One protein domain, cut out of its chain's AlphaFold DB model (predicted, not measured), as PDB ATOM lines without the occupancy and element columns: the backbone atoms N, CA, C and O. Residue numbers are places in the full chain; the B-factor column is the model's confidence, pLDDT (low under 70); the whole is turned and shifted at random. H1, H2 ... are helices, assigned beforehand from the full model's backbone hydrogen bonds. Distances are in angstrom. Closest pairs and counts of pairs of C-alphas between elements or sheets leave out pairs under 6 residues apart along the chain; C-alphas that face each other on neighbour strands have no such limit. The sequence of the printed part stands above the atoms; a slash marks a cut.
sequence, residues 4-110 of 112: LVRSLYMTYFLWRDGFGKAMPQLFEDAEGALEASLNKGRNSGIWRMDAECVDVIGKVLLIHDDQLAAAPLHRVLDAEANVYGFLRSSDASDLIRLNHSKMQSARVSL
ATOM      1  N   LEU A   4       5.016  36.535  15.332       89.75
ATOM      2  CA  LEU A   4       5.211  36.691  16.777       89.75
ATOM      3  C   LEU A   4       6.638  37.114  17.142       89.75
ATOM      4  O   LEU A   4       6.820  38.034  17.931       89.75
ATOM      5  N   VAL A   5       7.650  36.487  16.533       88.44
ATOM      6  CA  VAL A   5       9.058  36.846  16.770       88.44
ATOM      7  C   VAL A   5       9.338  38.252  16.251       88.44
ATOM      8  O   VAL A   5       9.998  39.046  16.917       88.44
ATOM      9  N   ARG A   6       8.785  38.592  15.080       90.94
ATOM     10  CA  ARG A   6       8.874  39.948  14.540       90.94
ATOM     11  C   ARG A   6       8.261  40.968  15.502       90.94
ATOM     12  O   ARG A   6       8.932  41.947  15.813       90.94
ATOM     13  N   SER A   7       7.032  40.743  15.966       94.69
ATOM     14  CA  SER A   7       6.348  41.643  16.898       94.69
ATOM     15  C   SER A   7       7.129  41.799  18.200       94.69
ATOM     16  O   SER A   7       7.364  42.930  18.597       94.69
ATOM     17  N   LEU A   8       7.634  40.713  18.797       94.25
ATOM     18  CA  LEU A   8       8.460  40.770  20.010       94.25
ATOM     19  C   LEU A   8       9.664  41.709  19.855       94.25
ATOM     20  O   LEU A   8       9.860  42.613  20.670       94.25
ATOM     21  N   TYR A   9      10.457  41.528  18.799       93.25
ATOM     22  CA  TYR A   9      11.639  42.366  18.604       93.25
ATOM     23  C   TYR A   9      11.290  43.789  18.181       93.25
ATOM     24  O   TYR A   9      11.984  44.724  18.573       93.25
ATOM     25  N   MET A  10      10.205  43.977  17.434       95.06
ATOM     26  CA  MET A  10       9.717  45.310  17.103       95.06
ATOM     27  C   MET A  10       9.311  46.069  18.371       95.06
ATOM     28  O   MET A  10       9.733  47.212  18.557       95.06
ATOM     29  N   THR A  11       8.609  45.401  19.293       96.88
ATOM     30  CA  THR A  11       8.249  45.950  20.606       96.88
ATOM     31  C   THR A  11       9.474  46.300  21.432       96.88
ATOM     32  O   THR A  11       9.525  47.371  22.036       96.88
ATOM     33  N   TYR A  12      10.480  45.426  21.438       95.56
ATOM     34  CA  TYR A  12      11.743  45.661  22.131       95.56
ATOM     35  C   TYR A  12      12.492  46.883  21.579       95.56
ATOM     36  O   TYR A  12      12.925  47.739  22.352       95.56
ATOM     37  N   PHE A  13      12.633  47.004  20.254       95.00
ATOM     38  CA  PHE A  13      13.341  48.136  19.649       95.00
ATOM     39  C   PHE A  13      12.607  49.461  19.868       95.00
ATOM     40  O   PHE A  13      13.248  50.453  20.204       95.00
ATOM     41  N   LEU A  14      11.277  49.469  19.767       96.00
ATOM     42  CA  LEU A  14      10.474  50.649  20.090       96.00
ATOM     43  C   LEU A  14      10.555  51.002  21.581       96.00
ATOM     44  O   LEU A  14      10.697  52.174  21.922       96.00
ATOM     45  N   TRP A  15      10.550  50.010  22.473       96.88
ATOM     46  CA  TRP A  15      10.734  50.224  23.912       96.88
ATOM     47  C   TRP A  15      12.097  50.828  24.238       96.88
ATOM     48  O   TRP A  15      12.180  51.788  25.005       96.88
ATOM     49  N   ARG A  16      13.161  50.330  23.604       92.38
ATOM     50  CA  ARG A  16      14.514  50.879  23.745       92.38
ATOM     51  C   ARG A  16      14.588  52.339  23.293       92.38
ATOM     52  O   ARG A  16      15.320  53.124  23.891       92.38
ATOM     53  N   ASP A  17      13.810  52.697  22.277       93.38
ATOM     54  CA  ASP A  17      13.713  54.058  21.748       93.38
ATOM     55  C   ASP A  17      12.744  54.950  22.560       93.38
ATOM     56  O   ASP A  17      12.547  56.119  22.227       93.38
ATOM     57  N   GLY A  18      12.177  54.430  23.656       94.06
ATOM     58  CA  GLY A  18      11.364  55.176  24.620       94.06
ATOM     59  C   GLY A  18       9.851  55.064  24.427       94.06
ATOM     60  O   GLY A  18       9.106  55.799  25.077       94.06
ATOM     61  N   PHE A  19       9.376  54.167  23.560       95.50
ATOM     62  CA  PHE A  19       7.949  53.979  23.293       95.50
ATOM     63  C   PHE A  19       7.367  52.822  24.108       95.50
ATOM     64  O   PHE A  19       7.889  51.712  24.100       95.50
ATOM     65  N   GLY A  20       6.230  53.042  24.767       93.31
ATOM     66  CA  GLY A  20       5.584  52.026  25.602       93.31
ATOM     67  C   GLY A  20       6.255  51.832  26.969       93.31
ATOM     68  O   GLY A  20       7.304  52.401  27.273       93.31
ATOM     69  N   LYS A  21       5.617  51.042  27.836       92.56
ATOM     70  CA  LYS A  21       6.098  50.760  29.196       92.56
ATOM     71  C   LYS A  21       6.188  49.256  29.401       92.56
ATOM     72  O   LYS A  21       5.174  48.573  29.419       92.56
ATOM     73  N   ALA A  22       7.405  48.766  29.597       91.88
ATOM     74  CA  ALA A  22       7.691  47.369  29.881       91.88
ATOM     75  C   ALA A  22       8.797  47.272  30.934       91.88
ATOM     76  O   ALA A  22       9.695  48.119  30.976       91.88
ATOM     77  N   MET A  23       8.752  46.224  31.754       90.56
ATOM     78  CA  MET A  23       9.929  45.798  32.507       90.56
ATOM     79  C   MET A  23      10.860  45.043  31.550       90.56
ATOM     80  O   MET A  23      10.348  44.234  30.778       90.56
ATOM     81  N   PRO A  24      12.191  45.240  31.602       87.06
ATOM     82  CA  PRO A  24      13.127  44.524  30.727       87.06
ATOM     83  C   PRO A  24      12.931  43.000  30.740       87.06
ATOM     84  O   PRO A  24      12.960  42.371  29.689       87.06
ATOM     85  N   GLN A  25      12.623  42.447  31.920       90.75
ATOM     86  CA  GLN A  25      12.363  41.022  32.136       90.75
ATOM     87  C   GLN A  25      11.260  40.457  31.228       90.75
ATOM     88  O   GLN A  25      11.341  39.310  30.816       90.75
ATOM     89  N   LEU A  26      10.266  41.270  30.847       93.06
ATOM     90  CA  LEU A  26       9.169  40.822  29.986       93.06
ATOM     91  C   LEU A  26       9.668  40.293  28.634       93.06
ATOM     92  O   LEU A  26       9.091  39.350  28.099       93.06
ATOM     93  N   PHE A  27      10.717  40.898  28.071       91.56
ATOM     94  CA  PHE A  27      11.259  40.481  26.778       91.56
ATOM     95  C   PHE A  27      12.040  39.172  26.886       91.56
ATOM     96  O   PHE A  27      11.913  38.324  26.008       91.56
ATOM     97  N   GLU A  28      12.792  38.997  27.974       89.19
ATOM     98  CA  GLU A  28      13.515  37.755  28.271       89.19
ATOM     99  C   GLU A  28      12.534  36.601  28.517       89.19
ATOM    100  O   GLU A  28      12.672  35.529  27.927       89.19
ATOM    101  N   ASP A  29      11.489  36.842  29.314       92.56
ATOM    102  CA  ASP A  29      10.456  35.848  29.612       92.56
ATOM    103  C   ASP A  29       9.686  35.451  28.339       92.56
ATOM    104  O   ASP A  29       9.414  34.273  28.102       92.56
ATOM    105  N   ALA A  30       9.356  36.425  27.482       92.38
ATOM    106  CA  ALA A  30       8.662  36.180  26.221       92.38
ATOM    107  C   ALA A  30       9.503  35.366  25.232       92.38
ATOM    108  O   ALA A  30       8.989  34.452  24.581       92.38
ATOM    109  N   GLU A  31      10.793  35.685  25.124       88.94
ATOM    110  CA  GLU A  31      11.733  34.947  24.285       88.94
ATOM    111  C   GLU A  31      11.895  33.504  24.786       88.94
ATOM    112  O   GLU A  31      11.720  32.559  24.010       88.94
ATOM    113  N   GLY A  32      12.115  33.322  26.092       89.06
ATOM    114  CA  GLY A  32      12.248  32.004  26.713       89.06
ATOM    115  C   GLY A  32      10.990  31.141  26.572       89.06
ATOM    116  O   GLY A  32      11.077  29.953  26.252       89.06
ATOM    117  N   ALA A  33       9.800  31.724  26.728       91.00
ATOM    118  CA  ALA A  33       8.550  30.982  26.576       91.00
ATOM    119  C   ALA A  33       8.285  30.559  25.118       91.00
ATOM    120  O   ALA A  33       7.790  29.449  24.864       91.00
ATOM    121  N   LEU A  34       8.643  31.404  24.142       88.25
ATOM    122  CA  LEU A  34       8.608  31.028  22.724       88.25
ATOM    123  C   LEU A  34       9.599  29.900  22.429       88.25
ATOM    124  O   LEU A  34       9.237  28.950  21.732       88.25
ATOM    125  N   GLU A  35      10.812  29.957  22.980       86.25
ATOM    126  CA  GLU A  35      11.808  28.892  22.829       86.25
ATOM    127  C   GLU A  35      11.295  27.560  23.368       86.25
ATOM    128  O   GLU A  35      11.340  26.537  22.676       86.25
ATOM    129  N   ALA A  36      10.767  27.572  24.591       87.56
ATOM    130  CA  ALA A  36      10.214  26.387  25.225       87.56
ATOM    131  C   ALA A  36       9.087  25.785  24.372       87.56
ATOM    132  O   ALA A  36       9.065  24.572  24.148       87.56
ATOM    133  N   SER A  37       8.200  26.624  23.831       88.31
ATOM    134  CA  SER A  37       7.114  26.192  22.943       88.31
ATOM    135  C   SER A  37       7.630  25.599  21.628       88.31
ATOM    136  O   SER A  37       7.148  24.552  21.188       88.31
ATOM    137  N   LEU A  38       8.652  26.207  21.016       86.00
ATOM    138  CA  LEU A  38       9.288  25.686  19.800       86.00
ATOM    139  C   LEU A  38       9.968  24.338  20.054       86.00
ATOM    140  O   LEU A  38       9.812  23.412  19.258       86.00
ATOM    141  N   ASN A  39      10.695  24.202  21.162       87.19
ATOM    142  CA  ASN A  39      11.384  22.965  21.521       87.19
ATOM    143  C   ASN A  39      10.393  21.842  21.852       87.19
ATOM    144  O   ASN A  39      10.576  20.714  21.392       87.19
ATOM    145  N   LYS A  40       9.295  22.146  22.557       87.81
ATOM    146  CA  LYS A  40       8.190  21.197  22.771       87.81
ATOM    147  C   LYS A  40       7.597  20.735  21.439       87.81
ATOM    148  O   LYS A  40       7.464  19.529  21.236       87.81
ATOM    149  N   GLY A  41       7.308  21.656  20.518       88.19
ATOM    150  CA  GLY A  41       6.791  21.334  19.184       88.19
ATOM    151  C   GLY A  41       7.732  20.445  18.370       88.19
ATOM    152  O   GLY A  41       7.298  19.434  17.823       88.19
ATOM    153  N   ARG A  42       9.035  20.757  18.366       87.19
ATOM    154  CA  ARG A  42      10.074  19.950  17.700       87.19
ATOM    155  C   ARG A  42      10.172  18.533  18.268       87.19
ATOM    156  O   ARG A  42      10.259  17.584  17.499       87.19
ATOM    157  N   ASN A  43      10.151  18.397  19.594       88.81
ATOM    158  CA  ASN A  43      10.382  17.115  20.264       88.81
ATOM    159  C   ASN A  43       9.138  16.216  20.288       88.81
ATOM    160  O   ASN A  43       9.261  15.000  20.201       88.81
ATOM    161  N   SER A  44       7.948  16.803  20.436       89.50
ATOM    162  CA  SER A  44       6.687  16.053  20.560       89.50
ATOM    163  C   SER A  44       5.907  15.932  19.249       89.50
ATOM    164  O   SER A  44       4.982  15.129  19.169       89.50
ATOM    165  N   GLY A  45       6.217  16.758  18.243       89.12
ATOM    166  CA  GLY A  45       5.402  16.928  17.036       89.12
ATOM    167  C   GLY A  45       4.109  17.729  17.256       89.12
ATOM    168  O   GLY A  45       3.403  18.025  16.291       89.12
ATOM    169  N   ILE A  46       3.792  18.107  18.500       86.88
ATOM    170  CA  ILE A  46       2.580  18.849  18.856       86.88
ATOM    171  C   ILE A  46       2.920  20.336  18.980       86.88
ATOM    172  O   ILE A  46       3.512  20.783  19.961       86.88
ATOM    173  N   TRP A  47       2.511  21.121  17.986       86.12
ATOM    174  CA  TRP A  47       2.738  22.565  17.954       86.12
ATOM    175  C   TRP A  47       1.656  23.304  18.738       86.12
ATOM    176  O   TRP A  47       0.572  23.578  18.223       86.12
ATOM    177  N   ARG A  48       1.949  23.620  20.001       88.31
ATOM    178  CA  ARG A  48       1.050  24.376  20.875       88.31
ATOM    179  C   ARG A  48       1.844  25.266  21.830       88.31
ATOM    180  O   ARG A  48       2.838  24.823  22.392       88.31
ATOM    181  N   MET A  49       1.368  26.493  22.021       89.06
ATOM    182  CA  MET A  49       1.821  27.376  23.098       89.06
ATOM    183  C   MET A  49       1.101  26.980  24.390       89.06
ATOM    184  O   MET A  49      -0.116  26.766  24.383       89.06
ATOM    185  N   ASP A  50       1.846  26.841  25.481       90.00
ATOM    186  CA  ASP A  50       1.254  26.664  26.807       90.00
ATOM    187  C   ASP A  50       0.686  27.987  27.344       90.00
ATOM    188  O   ASP A  50       0.858  29.050  26.746       90.00
ATOM    189  N   ALA A  51      -0.057  27.904  28.451       92.44
ATOM    190  CA  ALA A  51      -0.713  29.066  29.047       92.44
ATOM    191  C   ALA A  51       0.293  30.168  29.415       92.44
ATOM    192  O   ALA A  51       0.038  31.336  29.157       92.44
ATOM    193  N   GLU A  52       1.465  29.785  29.925       90.50
ATOM    194  CA  GLU A  52       2.542  30.716  30.264       90.50
ATOM    195  C   GLU A  52       3.040  31.482  29.032       90.50
ATOM    196  O   GLU A  52       3.126  32.711  29.055       90.50
ATOM    197  N   CYS A  53       3.289  30.777  27.923       91.94
ATOM    198  CA  CYS A  53       3.695  31.393  26.668       91.94
ATOM    199  C   CYS A  53       2.616  32.323  26.102       91.94
ATOM    200  O   CYS A  53       2.933  33.417  25.631       91.94
ATOM    201  N   VAL A  54       1.342  31.930  26.176       95.06
ATOM    202  CA  VAL A  54       0.222  32.785  25.755       95.06
ATOM    203  C   VAL A  54       0.148  34.053  26.607       95.06
ATOM    204  O   VAL A  54       0.033  35.145  26.049       95.06
ATOM    205  N   ASP A  55       0.268  33.935  27.927       96.00
ATOM    206  CA  ASP A  55       0.150  35.064  28.854       96.00
ATOM    207  C   ASP A  55       1.279  36.084  28.670       96.00
ATOM    208  O   ASP A  55       1.036  37.296  28.637       96.00
ATOM    209  N   VAL A  56       2.525  35.621  28.541       96.00
ATOM    210  CA  VAL A  56       3.676  36.522  28.386       96.00
ATOM    211  C   VAL A  56       3.693  37.186  27.007       96.00
ATOM    212  O   VAL A  56       3.906  38.395  26.910       96.00
ATOM    213  N   ILE A  57       3.374  36.442  25.943       94.75
ATOM    214  CA  ILE A  57       3.310  36.996  24.586       94.75
ATOM    215  C   ILE A  57       2.135  37.954  24.439       94.75
ATOM    216  O   ILE A  57       2.288  39.003  23.817       94.75
ATOM    217  N   GLY A  58       0.995  37.665  25.068       97.06
ATOM    218  CA  GLY A  58      -0.145  38.580  25.097       97.06
ATOM    219  C   GLY A  58       0.222  39.954  25.664       97.06
ATOM    220  O   GLY A  58      -0.150  40.973  25.087       97.06
ATOM    221  N   LYS A  59       1.023  40.003  26.736       97.56
ATOM    222  CA  LYS A  59       1.516  41.271  27.311       97.56
ATOM    223  C   LYS A  59       2.421  42.034  26.346       97.56
ATOM    224  O   LYS A  59       2.297  43.251  26.238       97.56
ATOM    225  N   VAL A  60       3.311  41.337  25.639       97.19
ATOM    226  CA  VAL A  60       4.175  41.954  24.619       97.19
ATOM    227  C   VAL A  60       3.341  42.539  23.482       97.19
ATOM    228  O   VAL A  60       3.584  43.672  23.078       97.19
ATOM    229  N   LEU A  61       2.340  41.803  22.995       97.31
ATOM    230  CA  LEU A  61       1.470  42.259  21.909       97.31
ATOM    231  C   LEU A  61       0.594  43.446  22.317       97.31
ATOM    232  O   LEU A  61       0.399  44.356  21.522       97.31
ATOM    233  N   LEU A  62       0.140  43.504  23.569       98.00
ATOM    234  CA  LEU A  62      -0.579  44.680  24.058       98.00
ATOM    235  C   LEU A  62       0.301  45.941  23.993       98.00
ATOM    236  O   LEU A  62      -0.131  46.984  23.512       98.00
ATOM    237  N   ILE A  63       1.563  45.829  24.415       98.00
ATOM    238  CA  ILE A  63       2.524  46.941  24.348       98.00
ATOM    239  C   ILE A  63       2.858  47.284  22.895       98.00
ATOM    240  O   ILE A  63       2.985  48.458  22.561       98.00
ATOM    241  N   HIS A  64       2.997  46.275  22.036       97.56
ATOM    242  CA  HIS A  64       3.205  46.456  20.603       97.56
ATOM    243  C   HIS A  64       2.107  47.328  19.984       97.56
ATOM    244  O   HIS A  64       2.409  48.281  19.268       97.56
ATOM    245  N   ASP A  65       0.845  47.022  20.274       97.62
ATOM    246  CA  ASP A  65      -0.295  47.735  19.704       97.62
ATOM    247  C   ASP A  65      -0.344  49.188  20.199       97.62
ATOM    248  O   ASP A  65      -0.492  50.112  19.393       97.62
ATOM    249  N   ASP A  66      -0.093  49.408  21.493       97.31
ATOM    250  CA  ASP A  66       0.037  50.749  22.074       97.31
ATOM    251  C   ASP A  66       1.185  51.546  21.431       97.31
ATOM    252  O   ASP A  66       1.056  52.739  21.140       97.31
ATOM    253  N   GLN A  67       2.326  50.897  21.185       97.56
ATOM    254  CA  GLN A  67       3.473  51.525  20.534       97.56
ATOM    255  C   GLN A  67       3.170  51.885  19.082       97.56
ATOM    256  O   GLN A  67       3.524  52.983  18.663       97.56
ATOM    257  N   LEU A  68       2.511  51.014  18.314       96.75
ATOM    258  CA  LEU A  68       2.146  51.316  16.927       96.75
ATOM    259  C   LEU A  68       1.129  52.455  16.827       96.75
ATOM    260  O   LEU A  68       1.167  53.217  15.863       96.75
ATOM    261  N   ALA A  69       0.251  52.600  17.820       96.69
ATOM    262  CA  ALA A  69      -0.697  53.706  17.878       96.69
ATOM    263  C   ALA A  69      -0.029  55.055  18.213       96.69
ATOM    264  O   ALA A  69      -0.511  56.100  17.777       96.69
ATOM    265  N   ALA A  70       1.061  55.047  18.989       96.00
ATOM    266  CA  ALA A  70       1.678  56.261  19.530       96.00
ATOM    267  C   ALA A  70       2.993  56.680  18.850       96.00
ATOM    268  O   ALA A  70       3.340  57.865  18.852       96.00
ATOM    269  N   ALA A  71       3.765  55.734  18.313       97.00
ATOM    270  CA  ALA A  71       5.089  56.006  17.771       97.00
ATOM    271  C   ALA A  71       5.007  56.706  16.401       97.00
ATOM    272  O   ALA A  71       4.223  56.307  15.537       97.00
ATOM    273  N   PRO A  72       5.857  57.714  16.136       97.62
ATOM    274  CA  PRO A  72       5.989  58.278  14.800       97.62
ATOM    275  C   PRO A  72       6.409  57.215  13.776       97.62
ATOM    276  O   PRO A  72       7.293  56.405  14.052       97.62
ATOM    277  N   LEU A  73       5.865  57.286  12.556       97.38
ATOM    278  CA  LEU A  73       6.130  56.302  11.494       97.38
ATOM    279  C   LEU A  73       7.626  56.062  11.238       97.38
ATOM    280  O   LEU A  73       8.035  54.921  11.055       97.38
ATOM    281  N   HIS A  74       8.460  57.107  11.263       97.19
ATOM    282  CA  HIS A  74       9.902  56.946  11.052       97.19
ATOM    283  C   HIS A  74      10.552  56.036  12.109       97.19
ATOM    284  O   HIS A  74      11.411  55.238  11.766       97.19
ATOM    285  N   ARG A  75      10.079  56.066  13.363       97.56
ATOM    286  CA  ARG A  75      10.561  55.173  14.431       97.56
ATOM    287  C   ARG A  75      10.099  53.741  14.248       97.56
ATOM    288  O   ARG A  75      10.851  52.815  14.528       97.56
ATOM    289  N   VAL A  76       8.883  53.558  13.745       97.19
ATOM    290  CA  VAL A  76       8.365  52.236  13.374       97.19
ATOM    291  C   VAL A  76       9.220  51.633  12.254       97.19
ATOM    292  O   VAL A  76       9.629  50.480  12.356       97.19
ATOM    293  N   LEU A  77       9.567  52.418  11.229       97.00
ATOM    294  CA  LEU A  77      10.437  51.976  10.132       97.00
ATOM    295  C   LEU A  77      11.869  51.675  10.603       97.00
ATOM    296  O   LEU A  77      12.440  50.659  10.207       97.00
ATOM    297  N   ASP A  78      12.431  52.505  11.486       96.56
ATOM    298  CA  ASP A  78      13.751  52.264  12.080       96.56
ATOM    299  C   ASP A  78      13.761  50.969  12.907       96.56
ATOM    300  O   ASP A  78      14.679  50.150  12.797       96.56
ATOM    301  N   ALA A  79      12.724  50.742  13.720       95.00
ATOM    302  CA  ALA A  79      12.557  49.506  14.475       95.00
ATOM    303  C   ALA A  79      12.438  48.293  13.541       95.00
ATOM    304  O   ALA A  79      13.093  47.280  13.770       95.00
ATOM    305  N   GLU A  80      11.674  48.401  12.453       93.75
ATOM    306  CA  GLU A  80      11.550  47.339  11.451       93.75
ATOM    307  C   GLU A  80      12.897  47.016  10.783       93.75
ATOM    308  O   GLU A  80      13.264  45.843  10.659       93.75
ATOM    309  N   ALA A  81      13.680  48.032  10.412       92.69
ATOM    310  CA  ALA A  81      15.021  47.842   9.867       92.69
ATOM    311  C   ALA A  81      15.956  47.151  10.874       92.69
ATOM    312  O   ALA A  81      16.688  46.227  10.504       92.69
ATOM    313  N   ASN A  82      15.885  47.538  12.152       90.44
ATOM    314  CA  ASN A  82      16.634  46.896  13.232       90.44
ATOM    315  C   ASN A  82      16.243  45.424  13.407       90.44
ATOM    316  O   ASN A  82      17.130  44.588  13.566       90.44
ATOM    317  N   VAL A  83      14.950  45.086  13.311       90.50
ATOM    318  CA  VAL A  83      14.485  43.691  13.332       90.50
ATOM    319  C   VAL A  83      15.104  42.912  12.175       90.50
ATOM    320  O   VAL A  83      15.731  41.881  12.404       90.50
ATOM    321  N   TYR A  84      15.005  43.394  10.934       87.75
ATOM    322  CA  TYR A  84      15.588  42.670   9.799       87.75
ATOM    323  C   TYR A  84      17.109  42.537   9.894       87.75
ATOM    324  O   TYR A  84      17.641  41.474   9.569       87.75
ATOM    325  N   GLY A  85      17.806  43.585  10.333       85.94
ATOM    326  CA  GLY A  85      19.254  43.561  10.537       85.94
ATOM    327  C   GLY A  85      19.655  42.543  11.600       85.94
ATOM    328  O   GLY A  85      20.489  41.677  11.335       85.94
ATOM    329  N   PHE A  86      18.998  42.589  12.760       82.75
ATOM    330  CA  PHE A  86      19.232  41.660  13.860       82.75
ATOM    331  C   PHE A  86      18.996  40.215  13.420       82.75
ATOM    332  O   PHE A  86      19.898  39.387  13.522       82.75
ATOM    333  N   LEU A  87      17.833  39.933  12.827       77.12
ATOM    334  CA  LEU A  87      17.454  38.572  12.455       77.12
ATOM    335  C   LEU A  87      18.299  37.992  11.306       77.12
ATOM    336  O   LEU A  87      18.393  36.777  11.183       77.12
ATOM    337  N   ARG A  88      18.903  38.837  10.460       77.94
ATOM    338  CA  ARG A  88      19.869  38.409   9.429       77.94
ATOM    339  C   ARG A  88      21.264  38.152   9.988       77.94
ATOM    340  O   ARG A  88      21.999  37.360   9.411       77.94
ATOM    341  N   SER A  89      21.645  38.867  11.045       71.44
ATOM    342  CA  SER A  89      22.963  38.753  11.681       71.44
ATOM    343  C   SER A  89      23.048  37.645  12.730       71.44
ATOM    344  O   SER A  89      24.145  37.271  13.133       71.44
ATOM    345  N   SER A  90      21.898  37.152  13.180       63.47
ATOM    346  CA  SER A  90      21.781  36.095  14.174       63.47
ATOM    347  C   SER A  90      21.586  34.751  13.483       63.47
ATOM    348  O   SER A  90      20.707  34.610  12.629       63.47
ATOM    349  N   ASP A  91      22.364  33.746  13.880       56.62
ATOM    350  CA  ASP A  91      22.068  32.364  13.512       56.62
ATOM    351  C   ASP A  91      20.719  31.944  14.121       56.62
ATOM    352  O   ASP A  91      20.279  32.504  15.128       56.62
ATOM    353  N   ALA A  92      20.052  30.925  13.574       48.91
ATOM    354  CA  ALA A  92      18.764  30.463  14.116       48.91
ATOM    355  C   ALA A  92      18.822  30.049  15.607       48.91
ATOM    356  O   ALA A  92      17.787  29.989  16.268       48.91
ATOM    357  N   SER A  93      20.030  29.787  16.123       46.34
ATOM    358  CA  SER A  93      20.328  29.530  17.537       46.34
ATOM    359  C   SER A  93      20.602  30.797  18.371       46.34
ATOM    360  O   SER A  93      20.489  30.737  19.593       46.34
ATOM    361  N   ASP A  94      20.965  31.919  17.742       47.31
ATOM    362  CA  ASP A  94      21.256  33.217  18.382       47.31
ATOM    363  C   ASP A  94      20.033  34.141  18.417       47.31
ATOM    364  O   ASP A  94      19.957  35.062  19.228       47.31
ATOM    365  N   LEU A  95      19.046  33.850  17.571       51.84
ATOM    366  CA  LEU A  95      17.715  34.459  17.522       51.84
ATOM    367  C   LEU A  95      16.874  34.300  18.798       51.84
ATOM    368  O   LEU A  95      15.698  34.638  18.774       51.84
ATOM    369  N   ILE A  96      17.419  33.675  19.841       52.94
ATOM    370  CA  ILE A  96      16.675  33.215  21.019       52.94
ATOM    371  C   ILE A  96      17.450  33.509  22.324       52.94
ATOM    372  O   ILE A  96      17.023  33.163  23.420       52.94
ATOM    373  N   ARG A  97      18.617  34.161  22.243       51.19
ATOM    374  CA  ARG A  97      19.408  34.533  23.423       51.19
ATOM    375  C   ARG A  97      19.612  36.042  23.480       51.19
ATOM    376  O   ARG A  97      20.701  36.530  23.167       51.19
ATOM    377  N   LEU A  98      18.653  36.774  24.041       50.50
ATOM    378  CA  LEU A  98      18.930  38.008  24.785       50.50
ATOM    379  C   LEU A  98      19.752  37.686  26.050       50.50
ATOM    380  O   LEU A  98      19.369  38.027  27.160       50.50
ATOM    381  N   ASN A  99      20.907  37.018  25.935       44.41
ATOM    382  CA  ASN A  99      21.750  36.791  27.103       44.41
ATOM    383  C   ASN A  99      22.670  38.002  27.324       44.41
ATOM    384  O   ASN A  99      23.526  38.298  26.487       44.41
ATOM    385  N   HIS A 100      22.436  38.683  28.450       44.12
ATOM    386  CA  HIS A 100      23.234  39.565  29.332       44.12
ATOM    387  C   HIS A 100      24.572  40.212  28.865       44.12
ATOM    388  O   HIS A 100      24.938  41.281  29.356       44.12
ATOM    389  N   SER A 101      25.312  39.632  27.918       42.44
ATOM    390  CA  SER A 101      26.630  40.080  27.434       42.44
ATOM    391  C   SER A 101      26.564  41.259  26.444       42.44
ATOM    392  O   SER A 101      27.346  42.207  26.549       42.44
ATOM    393  N   LYS A 102      25.582  41.296  25.525       45.75
ATOM    394  CA  LYS A 102      25.442  42.423  24.571       45.75
ATOM    395  C   LYS A 102      24.763  43.668  25.166       45.75
ATOM    396  O   LYS A 102      24.939  44.763  24.638       45.75
ATOM    397  N   MET A 103      24.068  43.531  26.297       47.09
ATOM    398  CA  MET A 103      23.397  44.639  26.998       47.09
ATOM    399  C   MET A 103      24.373  45.547  27.775       47.09
ATOM    400  O   MET A 103      24.107  46.737  27.940       47.09
ATOM    401  N   GLN A 104      25.528  45.030  28.220       39.66
ATOM    402  CA  GLN A 104      26.558  45.836  28.899       39.66
ATOM    403  C   GLN A 104      27.486  46.565  27.918       39.66
ATOM    404  O   GLN A 104      27.830  47.722  28.158       39.66
ATOM    405  N   SER A 105      27.823  45.957  26.776       38.22
ATOM    406  CA  SER A 105      28.740  46.568  25.799       38.22
ATOM    407  C   SER A 105      28.178  47.855  25.167       38.22
ATOM    408  O   SER A 105      28.907  48.825  24.965       38.22
ATOM    409  N   ALA A 106      26.855  47.935  24.965       39.91
ATOM    410  CA  ALA A 106      26.194  49.152  24.475       39.91
ATOM    411  C   ALA A 106      26.112  50.286  25.523       39.91
ATOM    412  O   ALA A 106      25.966  51.450  25.159       39.91
ATOM    413  N   ARG A 107      26.239  49.972  26.822       37.50
ATOM    414  CA  ARG A 107      26.291  50.966  27.911       37.50
ATOM    415  C   ARG A 107      27.702  51.502  28.168       37.50
ATOM    416  O   ARG A 107      27.830  52.633  28.628       37.50
ATOM    417  N   VAL A 108      28.747  50.722  27.880       37.44
ATOM    418  CA  VAL A 108      30.147  51.118  28.137       37.44
ATOM    419  C   VAL A 108      30.688  52.074  27.064       37.44
ATOM    420  O   VAL A 108      31.462  52.966  27.390       37.44
ATOM    421  N   SER A 109      30.220  51.989  25.813       38.75
ATOM    422  CA  SER A 109      30.721  52.839  24.716       38.75
ATOM    423  C   SER A 109      30.215  54.295  24.718       38.75
ATOM    424  O   SER A 109      30.632  55.067  23.863       38.75
ATOM    425  N   LEU A 110      29.325  54.686  25.642       46.47
ATOM    426  CA  LEU A 110      28.774  56.053  25.755       46.47
ATOM    427  C   LEU A 110      29.159  56.755  27.074       46.47
ATOM    428  O   LEU A 110      28.567  57.767  27.445       46.47
TER     429      LEU A 110
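What this domain is: This is residues 4 to 110 of the 112 residues of an uncharacterized protein of Paraburkholderia aspalathi (UniProt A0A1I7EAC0). Two long helices, H2 and H3, cross steeply, and the short helix H1 fills the middle of the domain, packed between H3 on one side and H4 on the other, with the beginning of H2 beside it. H4 crosses H1 steeply, and after it a long link leads to a last short helix, H5, which touches no helix and sticks out with residues 101 to 110. The printed part has 107 residues with five named helices, H1 to H5 in order along the chain, and no named strand; the class is all helix. The whole is compact, with a radius of gyration of the C-alphas of 14.4 A, and the C-alphas span 44 by 30 by 23 A along their three main axes.

Where its parts are: The longest helices by residues are H2, residues 25 to 44, and H3, residues 51 to 70, with 20 residues each. H2 measures 28.1 A from first to last C-alpha and runs from C-alpha 25 at (12.363, 41.022, 32.136) to C-alpha 44 at (6.687, 16.053, 20.560). H3 measures 28.9 A. H1, residues 4 to 16, begins with C-alpha 4 at (5.211, 36.691, 16.777) and measures 18.3 A. H4, residues 73 to 89, measures 24.3 A. H5, residues 101 to 108, measures 11.6 A and ends with C-alpha 108 at (30.147, 51.118, 28.137).

How they stand to each other: H2 and H3 touch, with the C-alphas of Ala 33 and Cys 53 closest at 4.9 A; they run opposite ways at a steep tilt of 48 degrees. H3 touches H2 with residues 52 to 60 alone. The hub is H1, which touches H2, H3 and H4. H1 and H3 run the same way at a steep tilt of 53 degrees, and their closest C-alphas, those of Thr 11 and His 64, are 5.1 A apart. H1 and H4 touch with the C-alphas of Phe 13 and Ala 79 closest at 5.4 A, and run opposite ways at a steep tilt of 60 degrees. H1 and H2 form a helical hairpin, two successive helices that touch and run opposite ways, at a shallow tilt of 14 degrees. In that hairpin residues 8 to 12 of H1 alone touch H2, and residues 27 to 31 of H2 alone touch H1; the closest C-alphas are those of Tyr 12 and Phe 27, 7.0 A apart. The packing of the helices is mostly crossed: of the four pairs that touch, one is at a shallow tilt. H3 and H4 are close but not clearly touching, with the C-alphas of Leu 68 and Val 76 closest at 7.2 A. H2 and H4 are apart, and H5 is apart from H1, H2, H3 and H4. In H1, H2, H3 and H4 every O i to N i+4 pair is within hydrogen-bond range; in H5 1 of 4 such pairs is, beside 2 of 5 O i to N i+3 pairs.

The domain as a whole: The two C-alphas farthest apart are those of Gly 45 and Leu 110, at 46.4 A. The printed part has no cut from residue 4 to residue 110. The link from H3 to H4 is tight, with 2 residues, while the link from H4 to H5 is long, with 11. Residues 88 to 93 and residues 101 to 110 stand free; the body without them has 91 residues and spans 42 by 25 by 23 A. The mean pLDDT of the printed part is 83.0, but residues 90 to 110 are under 70, and the mean of H5 is 41.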